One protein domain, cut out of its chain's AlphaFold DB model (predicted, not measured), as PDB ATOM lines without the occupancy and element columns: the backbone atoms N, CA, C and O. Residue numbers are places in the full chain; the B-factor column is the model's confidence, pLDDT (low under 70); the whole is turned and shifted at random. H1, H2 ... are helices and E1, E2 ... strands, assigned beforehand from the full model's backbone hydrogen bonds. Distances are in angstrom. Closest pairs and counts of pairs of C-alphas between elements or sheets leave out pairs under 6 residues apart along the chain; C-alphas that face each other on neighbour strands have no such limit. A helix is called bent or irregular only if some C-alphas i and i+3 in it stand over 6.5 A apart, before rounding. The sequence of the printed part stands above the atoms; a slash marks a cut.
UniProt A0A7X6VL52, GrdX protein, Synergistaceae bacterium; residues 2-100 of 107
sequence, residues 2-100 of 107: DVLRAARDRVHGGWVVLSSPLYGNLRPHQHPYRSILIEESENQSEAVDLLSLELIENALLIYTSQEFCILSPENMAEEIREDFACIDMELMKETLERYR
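Overview. This is residues 2 to 100 of the 107 residues of the protein "GrdX protein" of Synergistaceae bacterium (UniProt A0A7X6VL52). What does the model look like? Two helices, H1 and H2, lie side by side with the small strand hairpin E1 and E2 near one end of the pair, while the long helix H3 is set off from these elements, and the unnamed stretch of residues 18 to 37 winds through the space between. What is it made of? The printed part has 99 residues with three named helices and two named strands, in the order H1, E1, E2, H2, H3; the class is mostly helix and the sheet, E1 - E2, is antiparallel. How large is it? It is compact, with a radius of gyration of the C-alphas of 14.4 A and spans of 45 by 32 by 21 A.

Along the chain. Where do the first elements lie? H1 is residues 2 to 12, 15.3 A long, from C-alpha 2 at (-43.236, -24.396, 39.663). E1 is residues 15 to 17 and E2 residues 38 to 40. Which helices follow? H2 is residues 50 to 65, 22.2 A long. H3 is residues 78 to 98, 30.0 A long, to C-alpha 98 at (-43.075, -43.690, 57.057); it is irregular, with C-alphas 91 and 94 7.1 A apart, and has a kink of 43 degrees near residue 92.

Arrangement. How do H1 and H2 meet? They touch, closest at the C-alphas of Arg 8 and Ile 56, 6.1 A, and run opposite ways at a shallow tilt of 24 degrees. How are the strands paired? E1 and E2 form a hairpin, antiparallel at 157 degrees, with N 16 and O 39 within hydrogen-bond range at 2.9 A. The closest C-alphas of E1 and H2 are those of Val 17 and Ser 52, 5.0 A. What of H3 and the helix backbones? H3 is apart from H1, H2, E1 and E2. Every O i to N i+4 pair is within hydrogen-bond range in H1 and H2, and 15 of 17 are in H3.

Size, cuts and confidence. How far does it reach? The two C-alphas farthest apart, those of Ser 45 and Ala 77, are 45.4 A apart; residues 75 to 80, of which 78 to 80 belong to H3, stand free. Which links are long? Those from E1 to E2 and from H2 to H3 are long, and the printed part has no cut. Where is confidence low? Residues 43 to 46 are under 70; the mean pLDDT of the printed part is 91.3.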
ATOM      1  N   ASP A   2     -44.350 -25.017  38.946       92.69
ATOM      2  CA  ASP A   2     -43.236 -24.396  39.663       92.69
ATOM      3  C   ASP A   2     -42.772 -25.203  40.875       92.69
ATOM      4  O   ASP A   2     -41.585 -25.206  41.169       92.69
ATOM      5  N   VAL A   3     -43.661 -25.988  41.492       94.31
ATOM      6  CA  VAL A   3     -43.304 -26.925  42.572       94.31
ATOM      7  C   VAL A   3     -42.298 -27.979  42.098       94.31
ATOM      8  O   VAL A   3     -41.289 -28.192  42.760       94.31
ATOM      9  N   LEU A   4     -42.515 -28.596  40.928       95.81
ATOM     10  CA  LEU A   4     -41.582 -29.583  40.366       95.81
ATOM     11  C   LEU A   4     -40.224 -28.954  40.026       95.81
ATOM     12  O   LEU A   4     -39.185 -29.558  40.274       95.81
ATOM     13  N   ARG A   5     -40.225 -27.724  39.494       97.38
ATOM     14  CA  ARG A   5     -38.987 -26.981  39.200       97.38
ATOM     15  C   ARG A   5     -38.230 -26.638  40.481       97.38
ATOM     16  O   ARG A   5     -37.036 -26.891  40.556       97.38
ATOM     17  N   ALA A   6     -38.931 -26.151  41.502       97.69
ATOM     18  CA  ALA A   6     -38.340 -25.860  42.801       97.69
ATOM     19  C   ALA A   6     -37.768 -27.125  43.458       97.69
ATOM     20  O   ALA A   6     -36.659 -27.088  43.982       97.69
ATOM     21  N   ALA A   7     -38.479 -28.253  43.387       97.12
ATOM     22  CA  ALA A   7     -37.985 -29.534  43.881       97.12
ATOM     23  C   ALA A   7     -36.712 -29.974  43.140       97.12
ATOM     24  O   ALA A   7     -35.739 -30.340  43.791       97.12
ATOM     25  N   ARG A   8     -36.667 -29.861  41.805       97.25
ATOM     26  CA  ARG A   8     -35.456 -30.142  41.013       97.25
ATOM     27  C   ARG A   8     -34.277 -29.274  41.450       97.25
ATOM     28  O   ARG A   8     -33.177 -29.780  41.646       97.25
ATOM     29  N   ASP A   9     -34.503 -27.974  41.614       96.94
ATOM     30  CA  ASP A   9     -33.450 -27.039  42.005       96.94
ATOM     31  C   ASP A   9     -32.912 -27.373  43.413       96.94
ATOM     32  O   ASP A   9     -31.709 -27.279  43.654       96.94
ATOM     33  N   ARG A  10     -33.771 -27.854  44.325       95.88
ATOM     34  CA  ARG A  10     -33.352 -28.389  45.635       95.88
ATOM     35  C   ARG A  10     -32.577 -29.697  45.521       95.88
ATOM     36  O   ARG A  10     -31.563 -29.840  46.195       95.88
ATOM     37  N   VAL A  11     -32.998 -30.616  44.652       95.69
ATOM     38  CA  VAL A  11     -32.273 -31.873  44.396       95.69
ATOM     39  C   VAL A  11     -30.868 -31.599  43.862       95.69
ATOM     40  O   VAL A  11     -29.899 -32.195  44.326       95.69
ATOM     41  N   HIS A  12     -30.715 -30.627  42.959       94.69
ATOM     42  CA  HIS A  12     -29.391 -30.165  42.532       94.69
ATOM     43  C   HIS A  12     -28.556 -29.570  43.677       94.69
ATOM     44  O   HIS A  12     -27.330 -29.621  43.617       94.69
ATOM     45  N   GLY A  13     -29.205 -29.034  44.711       92.88
ATOM     46  CA  GLY A  13     -28.584 -28.582  45.956       92.88
ATOM     47  C   GLY A  13     -28.349 -29.684  46.999       92.88
ATOM     48  O   GLY A  13     -28.053 -29.346  48.141       92.88
ATOM     49  N   GLY A  14     -28.509 -30.964  46.647       93.38
ATOM     50  CA  GLY A  14     -28.253 -32.102  47.541       93.38
ATOM     51  C   GLY A  14     -29.464 -32.582  48.349       93.38
ATOM     52  O   GLY A  14     -29.305 -33.379  49.268       93.38
ATOM     53  N   TRP A  15     -30.673 -32.109  48.041       95.00
ATOM     54  CA  TRP A  15     -31.893 -32.617  48.675       95.00
ATOM     55  C   TRP A  15     -32.322 -33.955  48.064       95.00
ATOM     56  O   TRP A  15     -32.093 -34.215  46.881       95.00
ATOM     57  N   VAL A  16     -33.011 -34.772  48.856       94.94
ATOM     58  CA  VAL A  16     -33.506 -36.094  48.453       94.94
ATOM     59  C   VAL A  16     -35.031 -36.080  48.380       94.94
ATOM     60  O   VAL A  16     -35.706 -35.473  49.210       94.94
ATOM     61  N   VAL A  17     -35.593 -36.741  47.373       95.94
ATOM     62  CA  VAL A  17     -37.037 -36.895  47.174       95.94
ATOM     63  C   VAL A  17     -37.525 -38.133  47.915       95.94
ATOM     64  O   VAL A  17     -37.086 -39.250  47.656       95.94
ATOM     65  N   LEU A  18     -38.481 -37.936  48.820       95.25
ATOM     66  CA  LEU A  18     -39.014 -38.976  49.701       95.25
ATOM     67  C   LEU A  18     -40.347 -39.564  49.210       95.25
ATOM     68  O   LEU A  18     -40.744 -40.654  49.622       95.25
ATOM     69  N   SER A  19     -41.047 -38.854  48.319       93.69
ATOM     70  CA  SER A  19     -42.297 -39.293  47.686       93.69
ATOM     71  C   SER A  19     -42.174 -39.280  46.164       93.69
ATOM     72  O   SER A  19     -41.725 -38.285  45.598       93.69
ATOM     73  N   SER A  20     -42.671 -40.314  45.479       88.75
ATOM     74  CA  SER A  20     -42.777 -40.276  44.013       88.75
ATOM     75  C   SER A  20     -43.703 -39.132  43.573       88.75
ATOM     76  O   SER A  20     -44.865 -39.149  43.960       88.75
ATOM     77  N   PRO A  21     -43.282 -38.196  42.706       84.88
ATOM     78  CA  PRO A  21     -44.157 -37.117  42.226       84.88
ATOM     79  C   PRO A  21     -45.353 -37.594  41.375       84.88
ATOM     80  O   PRO A  21     -46.194 -36.793  40.967       84.88
ATOM     81  N   LEU A  22     -45.415 -38.895  41.061       87.12
ATOM     82  CA  LEU A  22     -46.397 -39.529  40.179       87.12
ATOM     83  C   LEU A  22     -47.212 -40.626  40.896       87.12
ATOM     84  O   LEU A  22     -47.628 -41.605  40.271       87.12
ATOM     85  N   TYR A  23     -47.439 -40.500  42.207       83.06
ATOM     86  CA  TYR A  23     -48.228 -41.476  42.968       83.06
ATOM     87  C   TYR A  23     -49.697 -41.574  42.510       83.06
ATOM     88  O   TYR A  23     -50.290 -40.661  41.916       83.06
ATOM     89  N   GLY A  24     -50.304 -42.729  42.800       81.69
ATOM     90  CA  GLY A  24     -51.731 -42.984  42.583       81.69
ATOM     91  C   GLY A  24     -52.159 -43.156  41.122       81.69
ATOM     92  O   GLY A  24     -53.355 -43.213  40.862       81.69
ATOM     93  N   ASN A  25     -51.224 -43.223  40.161       86.56
ATOM     94  CA  ASN A  25     -51.508 -43.344  38.720       86.56
ATOM     95  C   ASN A  25     -52.473 -42.262  38.169       86.56
ATOM     96  O   ASN A  25     -53.060 -42.437  37.102       86.56
ATOM     97  N   LEU A  26     -52.650 -41.137  38.878       87.88
ATOM     98  CA  LEU A  26     -53.492 -40.038  38.401       87.88
ATOM     99  C   LEU A  26     -52.688 -39.165  37.441       87.88
ATOM    100  O   LEU A  26     -51.556 -38.754  37.722       87.88
ATOM    101  N   ARG A  27     -53.288 -38.885  36.290       88.38
ATOM    102  CA  ARG A  27     -52.703 -38.051  35.243       88.38
ATOM    103  C   ARG A  27     -52.886 -36.563  35.577       88.38
ATOM    104  O   ARG A  27     -53.855 -36.216  36.254       88.38
ATOM    105  N   PRO A  28     -52.036 -35.667  35.043       88.50
ATOM    106  CA  PRO A  28     -52.158 -34.216  35.241       88.50
ATOM    107  C   PRO A  28     -53.553 -33.632  34.948       88.50
ATOM    108  O   PRO A  28     -53.984 -32.679  35.589       88.50
ATOM    109  N   HIS A  29     -54.281 -34.226  33.999       90.06
ATOM    110  CA  HIS A  29     -55.632 -33.808  33.614       90.06
ATOM    111  C   HIS A  29     -56.759 -34.414  34.474       90.06
ATOM    112  O   HIS A  29     -57.932 -34.204  34.178       90.06
ATOM    113  N   GLN A  30     -56.432 -35.229  35.482       90.50
ATOM    114  CA  GLN A  30     -57.403 -35.883  36.371       90.50
ATOM    115  C   GLN A  30     -57.379 -35.314  37.787       90.50
ATOM    116  O   GLN A  30     -58.369 -35.439  38.503       90.50
ATOM    117  N   HIS A  31     -56.256 -34.723  38.204       91.38
ATOM    118  CA  HIS A  31     -56.076 -34.285  39.578       91.38
ATOM    119  C   HIS A  31     -55.186 -33.031  39.651       91.38
ATOM    120  O   HIS A  31     -54.037 -33.090  39.205       91.38
ATOM    121  N   PRO A  32     -55.695 -31.899  40.178       90.88
ATOM    122  CA  PRO A  32     -54.989 -30.616  40.137       90.88
ATOM    123  C   PRO A  32     -53.906 -30.467  41.217       90.88
ATOM    124  O   PRO A  32     -53.033 -29.612  41.081       90.88
ATOM    125  N   TYR A  33     -53.948 -31.270  42.285       92.00
ATOM    126  CA  TYR A  33     -52.977 -31.200  43.379       92.00
ATOM    127  C   TYR A  33     -51.922 -32.291  43.282       92.00
ATOM    128  O   TYR A  33     -52.194 -33.412  42.862       92.00
ATOM    129  N   ARG A  34     -50.690 -31.934  43.641       91.00
ATOM    130  CA  ARG A  34     -49.572 -32.861  43.786       91.00
ATOM    131  C   ARG A  34     -48.623 -32.349  44.842       91.00
ATOM    132  O   ARG A  34     -47.927 -31.355  44.627       91.00
ATOM    133  N   SER A  35     -48.583 -33.060  45.951       93.81
ATOM    134  CA  SER A  35     -47.597 -32.867  46.995       93.81
ATOM    135  C   SER A  35     -46.318 -33.633  46.668       93.81
ATOM    136  O   SER A  35     -46.340 -34.688  46.040       93.81
ATOM    137  N   ILE A  36     -45.174 -33.090  47.079       95.56
ATOM    138  CA  ILE A  36     -43.880 -33.769  46.992       95.56
ATOM    139  C   ILE A  36     -43.182 -33.552  48.326       95.56
ATOM    140  O   ILE A  36     -42.985 -32.413  48.747       95.56
ATOM    141  N   LEU A  37     -42.814 -34.645  48.984       95.69
ATOM    142  CA  LEU A  37     -41.973 -34.629  50.164       95.69
ATOM    143  C   LEU A  37     -40.509 -34.726  49.737       95.69
ATOM    144  O   LEU A  37     -40.123 -35.644  49.012       95.69
ATOM    145  N   ILE A  38     -39.710 -33.774  50.207       95.69
ATOM    146  CA  ILE A  38     -38.261 -33.730  50.023       95.69
ATOM    147  C   ILE A  38     -37.590 -33.462  51.369       95.69
ATOM    148  O   ILE A  38     -38.189 -32.838  52.246       95.69
ATOM    149  N   GLU A  39     -36.352 -33.905  51.511       94.12
ATOM    150  CA  GLU A  39     -35.535 -33.741  52.710       94.12
ATOM    151  C   GLU A  39     -34.200 -33.095  52.350       94.12
ATOM    152  O   GLU A  39     -33.606 -33.390  51.311       94.12
ATOM    153  N   GLU A  40     -33.752 -32.180  53.202       91.56
ATOM    154  CA  GLU A  40     -32.408 -31.626  53.118       91.56
ATOM    155  C   GLU A  40     -31.420 -32.661  53.653       91.56
ATOM    156  O   GLU A  40     -31.560 -33.101  54.794       91.56
ATOM    157  N   SER A  41     -30.420 -33.047  52.854       81.06
ATOM    158  CA  SER A  41     -29.332 -33.878  53.373       81.06
ATOM    159  C   SER A  41     -28.552 -33.095  54.431       81.06
ATOM    160  O   SER A  41     -28.194 -31.932  54.222       81.06
ATOM    161  N   GLU A  42     -28.234 -33.748  55.554       73.94
ATOM    162  CA  GLU A  42     -27.369 -33.187  56.602       73.94
ATOM    163  C   GLU A  42     -25.988 -32.788  56.048       73.94
ATOM    164  O   GLU A  42     -25.323 -31.904  56.594       73.94
ATOM    165  N   ASN A  43     -25.574 -33.388  54.926       65.00
ATOM    166  CA  ASN A  43     -24.332 -33.088  54.234       65.00
ATOM    167  C   ASN A  43     -24.608 -32.431  52.875       65.00
ATOM    168  O   ASN A  43     -24.606 -33.089  51.838       65.00
ATOM    169  N   GLN A  44     -24.693 -31.099  52.838       59.28
ATOM    170  CA  GLN A  44     -24.790 -30.312  51.590       59.28
ATOM    171  C   GLN A  44     -23.593 -30.493  50.618       59.28
ATOM    172  O   GLN A  44     -23.574 -29.917  49.535       59.28
ATOM    173  N   SER A  45     -22.564 -31.255  51.010       59.94
ATOM    174  CA  SER A  45     -21.435 -31.662  50.154       59.94
ATOM    175  C   SER A  45     -21.638 -33.021  49.470       59.94
ATOM    176  O   SER A  45     -20.724 -33.499  48.797       59.94
ATOM    177  N   GLU A  46     -22.788 -33.672  49.653       65.00
ATOM    178  CA  GLU A  46     -23.114 -34.907  48.946       65.00
ATOM    179  C   GLU A  46     -23.362 -34.642  47.458       65.00
ATOM    180  O   GLU A  46     -23.884 -33.606  47.043       65.00
ATOM    181  N   ALA A  47     -22.933 -35.597  46.631       83.31
ATOM    182  CA  ALA A  47     -23.256 -35.592  45.215       83.31
ATOM    183  C   ALA A  47     -24.781 -35.636  45.031       83.31
ATOM    184  O   ALA A  47     -25.490 -36.220  45.847       83.31
ATOM    185  N   VAL A  48     -25.271 -35.043  43.940       92.69
ATOM    186  CA  VAL A  48     -26.697 -35.056  43.582       92.69
ATOM    187  C   VAL A  48     -27.247 -36.481  43.647       92.69
ATOM    188  O   VAL A  48     -26.706 -37.378  42.992       92.69
ATOM    189  N   ASP A  49     -28.343 -36.679  44.385       93.88
ATOM    190  CA  ASP A  49     -29.046 -37.958  44.397       93.88
ATOM    191  C   ASP A  49     -29.697 -38.199  43.028       93.88
ATOM    192  O   ASP A  49     -30.708 -37.592  42.661       93.88
ATOM    193  N   LEU A  50     -29.070 -39.066  42.231       95.31
ATOM    194  CA  LEU A  50     -29.464 -39.294  40.840       95.31
ATOM    195  C   LEU A  50     -30.864 -39.901  40.723       95.31
ATOM    196  O   LEU A  50     -31.561 -39.613  39.754       95.31
ATOM    197  N   LEU A  51     -31.287 -40.696  41.711       95.38
ATOM    198  CA  LEU A  51     -32.632 -41.265  41.747       95.38
ATOM    199  C   LEU A  51     -33.684 -40.165  41.932       95.38
ATOM    200  O   LEU A  51     -34.661 -40.107  41.186       95.38
ATOM    201  N   SER A  52     -33.473 -39.259  42.885       96.31
ATOM    202  CA  SER A  52     -34.334 -38.095  43.103       96.31
ATOM    203  C   SER A  52     -34.400 -37.203  41.870       96.31
ATOM    204  O   SER A  52     -35.482 -36.746  41.496       96.31
ATOM    205  N   LEU A  53     -33.258 -36.983  41.208       96.88
ATOM    206  CA  LEU A  53     -33.204 -36.196  39.980       96.88
ATOM    207  C   LEU A  53     -34.016 -36.865  38.864       96.88
ATOM    208  O   LEU A  53     -34.851 -36.210  38.245       96.88
ATOM    209  N   GLU A  54     -33.828 -38.167  38.649       97.38
ATOM    210  CA  GLU A  54     -34.582 -38.941  37.660       97.38
ATOM    211  C   GLU A  54     -36.096 -38.888  37.923       97.38
ATOM    212  O   GLU A  54     -36.877 -38.667  36.995       97.38
ATOM    213  N   LEU A  55     -36.529 -39.041  39.179       96.50
ATOM    214  CA  LEU A  55     -37.946 -38.971  39.550       96.50
ATOM    215  C   LEU A  55     -38.569 -37.615  39.192       96.50
ATOM    216  O   LEU A  55     -39.672 -37.568  38.638       96.50
ATOM    217  N   ILE A  56     -37.871 -36.517  39.489       97.56
ATOM    218  CA  ILE A  56     -38.367 -35.166  39.209       97.56
ATOM    219  C   ILE A  56     -38.332 -34.857  37.712       97.56
ATOM    220  O   ILE A  56     -39.308 -34.311  37.194       97.56
ATOM    221  N   GLU A  57     -37.271 -35.233  36.998       97.50
ATOM    222  CA  GLU A  57     -37.165 -35.017  35.550       97.50
ATOM    223  C   GLU A  57     -38.231 -35.803  34.777       97.50
ATOM    224  O   GLU A  57     -38.897 -35.257  33.895       97.50
ATOM    225  N   ASN A  58     -38.493 -37.054  35.164       96.00
ATOM    226  CA  ASN A  58     -39.571 -37.847  34.573       96.00
ATOM    227  C   ASN A  58     -40.950 -37.216  34.821       96.00
ATOM    228  O   ASN A  58     -41.792 -37.164  33.917       96.00
ATOM    229  N   ALA A  59     -41.189 -36.695  36.026       95.38
ATOM    230  CA  ALA A  59     -42.426 -35.989  36.333       95.38
ATOM    231  C   ALA A  59     -42.555 -34.686  35.527       95.38
ATOM    232  O   ALA A  59     -43.604 -34.439  34.926       95.38
ATOM    233  N   LEU A  60     -41.488 -33.886  35.443       96.19
ATOM    234  CA  LEU A  60     -41.435 -32.678  34.619       96.19
ATOM    235  C   LEU A  60     -41.742 -32.986  33.152       96.19
ATOM    236  O   LEU A  60     -42.554 -32.280  32.554       96.19
ATOM    237  N   LEU A  61     -41.158 -34.046  32.590       96.06
ATOM    238  CA  LEU A  61     -41.407 -34.474  31.214       96.06
ATOM    239  C   LEU A  61     -42.894 -34.778  30.980       96.06
ATOM    240  O   LEU A  61     -43.498 -34.249  30.045       96.06
ATOM    241  N   ILE A  62     -43.508 -35.585  31.852       93.50
ATOM    242  CA  ILE A  62     -44.925 -35.965  31.738       93.50
ATOM    243  C   ILE A  62     -45.828 -34.740  31.826       93.50
ATOM    244  O   ILE A  62     -46.711 -34.566  30.983       93.50
ATOM    245  N   TYR A  63     -45.619 -33.888  32.824       93.81
ATOM    246  CA  TYR A  63     -46.464 -32.720  33.014       93.81
ATOM    247  C   TYR A  63     -46.265 -31.666  31.919       93.81
ATOM    248  O   TYR A  63     -47.243 -31.064  31.488       93.81
ATOM    249  N   THR A  64     -45.042 -31.483  31.416       94.12
ATOM    250  CA  THR A  64     -44.775 -30.575  30.286       94.12
ATOM    251  C   THR A  64     -45.459 -31.086  29.017       94.12
ATOM    252  O   THR A  64     -46.099 -30.319  28.309       94.12
ATOM    253  N   SER A  65     -45.435 -32.403  28.771       93.12
ATOM    254  CA  SER A  65     -46.121 -33.007  27.614       93.12
ATOM    255  C   SER A  65     -47.649 -32.846  27.631       93.12
ATOM    256  O   SER A  65     -48.302 -33.016  26.605       93.12
ATOM    257  N   GLN A  66     -48.224 -32.537  28.796       90.62
ATOM    258  CA  GLN A  66     -49.663 -32.412  29.026       90.62
ATOM    259  C   GLN A  66     -50.037 -31.026  29.563       90.62
ATOM    260  O   GLN A  66     -51.119 -30.877  30.124       90.62
ATOM    261  N   GLU A  67     -49.173 -30.017  29.400       87.75
ATOM    262  CA  GLU A  67     -49.327 -28.707  30.049       87.75
ATOM    263  C   GLU A  67     -50.664 -28.024  29.730       87.75
ATOM    264  O   GLU A  67     -51.288 -27.435  30.608       87.75
ATOM    265  N   PHE A  68     -51.163 -28.206  28.504       87.56
ATOM    266  CA  PHE A  68     -52.444 -27.666  28.040       87.56
ATOM    267  C   PHE A  68     -53.675 -28.390  28.599       87.56
ATOM    268  O   PHE A  68     -54.792 -27.904  28.452       87.56
ATOM    269  N   CYS A  69     -53.481 -29.552  29.222       86.25
ATOM    270  CA  CYS A  69     -54.544 -30.380  29.785       86.25
ATOM    271  C   CYS A  69     -54.494 -30.430  31.317       86.25
ATOM    272  O   CYS A  69     -55.272 -31.168  31.915       86.25
ATOM    273  N   ILE A  70     -53.581 -29.699  31.965       85.94
ATOM    274  CA  ILE A  70     -53.498 -29.666  33.427       85.94
ATOM    275  C   ILE A  70     -54.772 -29.023  33.978       85.94
ATOM    276  O   ILE A  70     -55.161 -27.928  33.570       85.94
ATOM    277  N   LEU A  71     -55.415 -29.700  34.930       87.19
ATOM    278  CA  LEU A  71     -56.548 -29.119  35.640       87.19
ATOM    279  C   LEU A  71     -56.072 -27.963  36.525       87.19
ATOM    280  O   LEU A  71     -55.203 -28.145  37.375       87.19
ATOM    281  N   SER A  72     -56.677 -26.787  36.351       87.06
ATOM    282  CA  SER A  72     -56.477 -25.650  37.253       87.06
ATOM    283  C   SER A  72     -57.550 -25.646  38.348       87.06
ATOM    284  O   SER A  72     -58.740 -25.701  38.017       87.06
ATOM    285  N   PRO A  73     -57.174 -25.541  39.637       86.94
ATOM    286  CA  PRO A  73     -58.134 -25.447  40.731       86.94
ATOM    287  C   PRO A  73     -58.801 -24.064  40.837       86.94
ATOM    288  O   PRO A  73     -59.778 -23.932  41.563       86.94
ATOM    289  N   GLU A  74     -58.316 -23.035  40.133       86.19
ATOM    290  CA  GLU A  74     -58.751 -21.634  40.306       86.19
ATOM    291  C   GLU A  74     -60.241 -21.397  40.018       86.19
ATOM    292  O   GLU A  74     -60.855 -20.530  40.632       86.19
ATOM    293  N   ASN A  75     -60.829 -22.190  39.120       85.56
ATOM    294  CA  ASN A  75     -62.242 -22.081  38.737       85.56
ATOM    295  C   ASN A  75     -63.125 -23.171  39.370       85.56
ATOM    296  O   ASN A  75     -64.282 -23.329  38.979       85.56
ATOM    297  N   MET A  76     -62.585 -23.964  40.298       92.81
ATOM    298  CA  MET A  76     -63.329 -25.022  40.982       92.81
ATOM    299  C   MET A  76     -64.007 -24.472  42.240       92.81
ATOM    300  O   MET A  76     -63.441 -23.631  42.938       92.81
ATOM    301  N   ALA A  77     -65.204 -24.982  42.544       96.19
ATOM    302  CA  ALA A  77     -65.864 -24.717  43.820       96.19
ATOM    303  C   ALA A  77     -64.973 -25.171  44.990       96.19
ATOM    304  O   ALA A  77     -64.184 -26.110  44.845       96.19
ATOM    305  N   GLU A  78     -65.079 -24.494  46.131       95.44
ATOM    306  CA  GLU A  78     -64.228 -24.752  47.296       95.44
ATOM    307  C   GLU A  78     -64.360 -26.198  47.781       95.44
ATOM    308  O   GLU A  78     -63.352 -26.865  47.985       95.44
ATOM    309  N   GLU A  79     -65.577 -26.733  47.807       96.19
ATOM    310  CA  GLU A  79     -65.862 -28.106  48.223       96.19
ATOM    311  C   GLU A  79     -65.176 -29.130  47.300       96.19
ATOM    312  O   GLU A  79     -64.591 -30.110  47.751       96.19
ATOM    313  N   ILE A  80     -65.158 -28.862  45.989       95.06
ATOM    314  CA  ILE A  80     -64.471 -29.715  45.004       95.06
ATOM    315  C   ILE A  80     -62.950 -29.653  45.210       95.06
ATOM    316  O   ILE A  80     -62.241 -30.649  45.054       95.06
ATOM    317  N   ARG A  81     -62.426 -28.473  45.554       95.69
ATOM    318  CA  ARG A  81     -61.006 -28.300  45.871       95.69
ATOM    319  C   ARG A  81     -60.637 -29.045  47.152       95.69
ATOM    320  O   ARG A  81     -59.574 -29.659  47.187       95.69
ATOM    321  N   GLU A  82     -61.477 -29.011  48.174       95.88
ATOM    322  CA  GLU A  82     -61.254 -29.751  49.417       95.88
ATOM    323  C   GLU A  82     -61.241 -31.264  49.181       95.88
ATOM    324  O   GLU A  82     -60.330 -31.941  49.656       95.88
ATOM    325  N   ASP A  83     -62.162 -31.785  48.366       95.81
ATOM    326  CA  ASP A  83     -62.187 -33.204  47.995       95.81
ATOM    327  C   ASP A  83     -60.890 -33.634  47.299       95.81
ATOM    328  O   ASP A  83     -60.286 -34.653  47.651       95.81
ATOM    329  N   PHE A  84     -60.405 -32.842  46.337       95.19
ATOM    330  CA  PHE A  84     -59.130 -33.138  45.692       95.19
ATOM    331  C   PHE A  84     -57.955 -33.066  46.677       95.19
ATOM    332  O   PHE A  84     -57.079 -33.926  46.627       95.19
ATOM    333  N   ALA A  85     -57.932 -32.088  47.584       94.69
ATOM    334  CA  ALA A  85     -56.882 -31.987  48.597       94.69
ATOM    335  C   ALA A  85     -56.908 -33.175  49.577       94.69
ATOM    336  O   ALA A  85     -55.855 -33.676  49.970       94.69
ATOM    337  N   CYS A  86     -58.100 -33.667  49.928       95.31
ATOM    338  CA  CYS A  86     -58.286 -34.858  50.754       95.31
ATOM    339  C   CYS A  86     -57.710 -36.110  50.077       95.31
ATOM    340  O   CYS A  86     -56.972 -36.872  50.702       95.31
ATOM    341  N   ILE A  87     -57.976 -36.289  48.779       94.50
ATOM    342  CA  ILE A  87     -57.408 -37.391  47.991       94.50
ATOM    343  C   ILE A  87     -55.877 -37.293  47.939       94.50
ATOM    344  O   ILE A  87     -55.199 -38.297  48.151       94.50
ATOM    345  N   ASP A  88     -55.326 -36.103  47.681       94.38
ATOM    346  CA  ASP A  88     -53.875 -35.890  47.649       94.38
ATOM    347  C   ASP A  88     -53.218 -36.235  48.996       94.38
ATOM    348  O   ASP A  88     -52.206 -36.936  49.041       94.38
ATOM    349  N   MET A  89     -53.846 -35.822  50.103       93.38
ATOM    350  CA  MET A  89     -53.400 -36.139  51.460       93.38
ATOM    351  C   MET A  89     -53.426 -37.643  51.746       93.38
ATOM    352  O   MET A  89     -52.454 -38.178  52.278       93.38
ATOM    353  N   GLU A  90     -54.506 -38.346  51.390       93.44
ATOM    354  CA  GLU A  90     -54.598 -39.794  51.618       93.44
ATOM    355  C   GLU A  90     -53.546 -40.553  50.793       93.44
ATOM    356  O   GLU A  90     -52.951 -41.506  51.290       93.44
ATOM    357  N   LEU A  91     -53.235 -40.093  49.575       93.12
ATOM    358  CA  LEU A  91     -52.150 -40.655  48.762       93.12
ATOM    359  C   LEU A  91     -50.759 -40.401  49.372       93.12
ATOM    360  O   LEU A  91     -49.872 -41.244  49.240       93.12
ATOM    361  N   MET A  92     -50.568 -39.272  50.057       92.81
ATOM    362  CA  MET A  92     -49.317 -38.922  50.745       92.81
ATOM    363  C   MET A  92     -49.155 -39.574  52.116       92.81
ATOM    364  O   MET A  92     -48.048 -39.617  52.658       92.81
ATOM    365  N   LYS A  93     -50.242 -40.073  52.699       92.50
ATOM    366  CA  LYS A  93     -50.299 -40.526  54.087       92.50
ATOM    367  C   LYS A  93     -49.282 -41.606  54.414       92.50
ATOM    368  O   LYS A  93     -48.564 -41.462  55.397       92.50
ATOM    369  N   GLU A  94     -49.153 -42.635  53.574       91.38
ATOM    370  CA  GLU A  94     -48.173 -43.706  53.804       91.38
ATOM    371  C   GLU A  94     -46.743 -43.145  53.847       91.38
ATOM    372  O   GLU A  94     -45.935 -43.531  54.692       91.38
ATOM    373  N   THR A  95     -46.428 -42.191  52.965       93.38
ATOM    374  CA  THR A  95     -45.131 -41.511  52.984       93.38
ATOM    375  C   THR A  95     -44.962 -40.699  54.268       93.38
ATOM    376  O   THR A  95     -43.954 -40.845  54.954       93.38
ATOM    377  N   LEU A  96     -45.945 -39.882  54.645       93.50
ATOM    378  CA  LEU A  96     -45.866 -39.068  55.860       93.50
ATOM    379  C   LEU A  96     -45.743 -39.923  57.131       93.50
ATOM    380  O   LEU A  96     -44.978 -39.575  58.028       93.50
ATOM    381  N   GLU A  97     -46.439 -41.056  57.209       93.81
ATOM    382  CA  GLU A  97     -46.331 -42.020  58.310       93.81
ATOM    383  C   GLU A  97     -44.948 -42.680  58.350       93.81
ATOM    384  O   GLU A  97     -44.326 -42.738  59.415       93.81
ATOM    385  N   ARG A  98     -44.422 -43.107  57.192       93.31
ATOM    386  CA  ARG A  98     -43.075 -43.690  57.057       93.31
ATOM    387  C   ARG A  98     -41.994 -42.765  57.618       93.31
ATOM    388  O   ARG A  98     -41.100 -43.237  58.319       93.31
ATOM    389  N   TYR A  99     -42.110 -41.463  57.356       93.19
ATOM    390  CA  TYR A  99     -41.181 -40.436  57.842       93.19
ATOM    391  C   TYR A  99     -41.616 -39.783  59.164       93.19
ATOM    392  O   TYR A  99     -40.982 -38.836  59.620       93.19
ATOM    393  N   ARG A 100     -42.662 -40.306  59.826       92.56
ATOM    394  CA  ARG A 100     -43.160 -39.837  61.136       92.56
ATOM    395  C   ARG A 100     -43.555 -38.352  61.163       92.56
ATOM    396  O   ARG A 100     -43.487 -37.711  62.207       92.56
TER     397      ARG A 100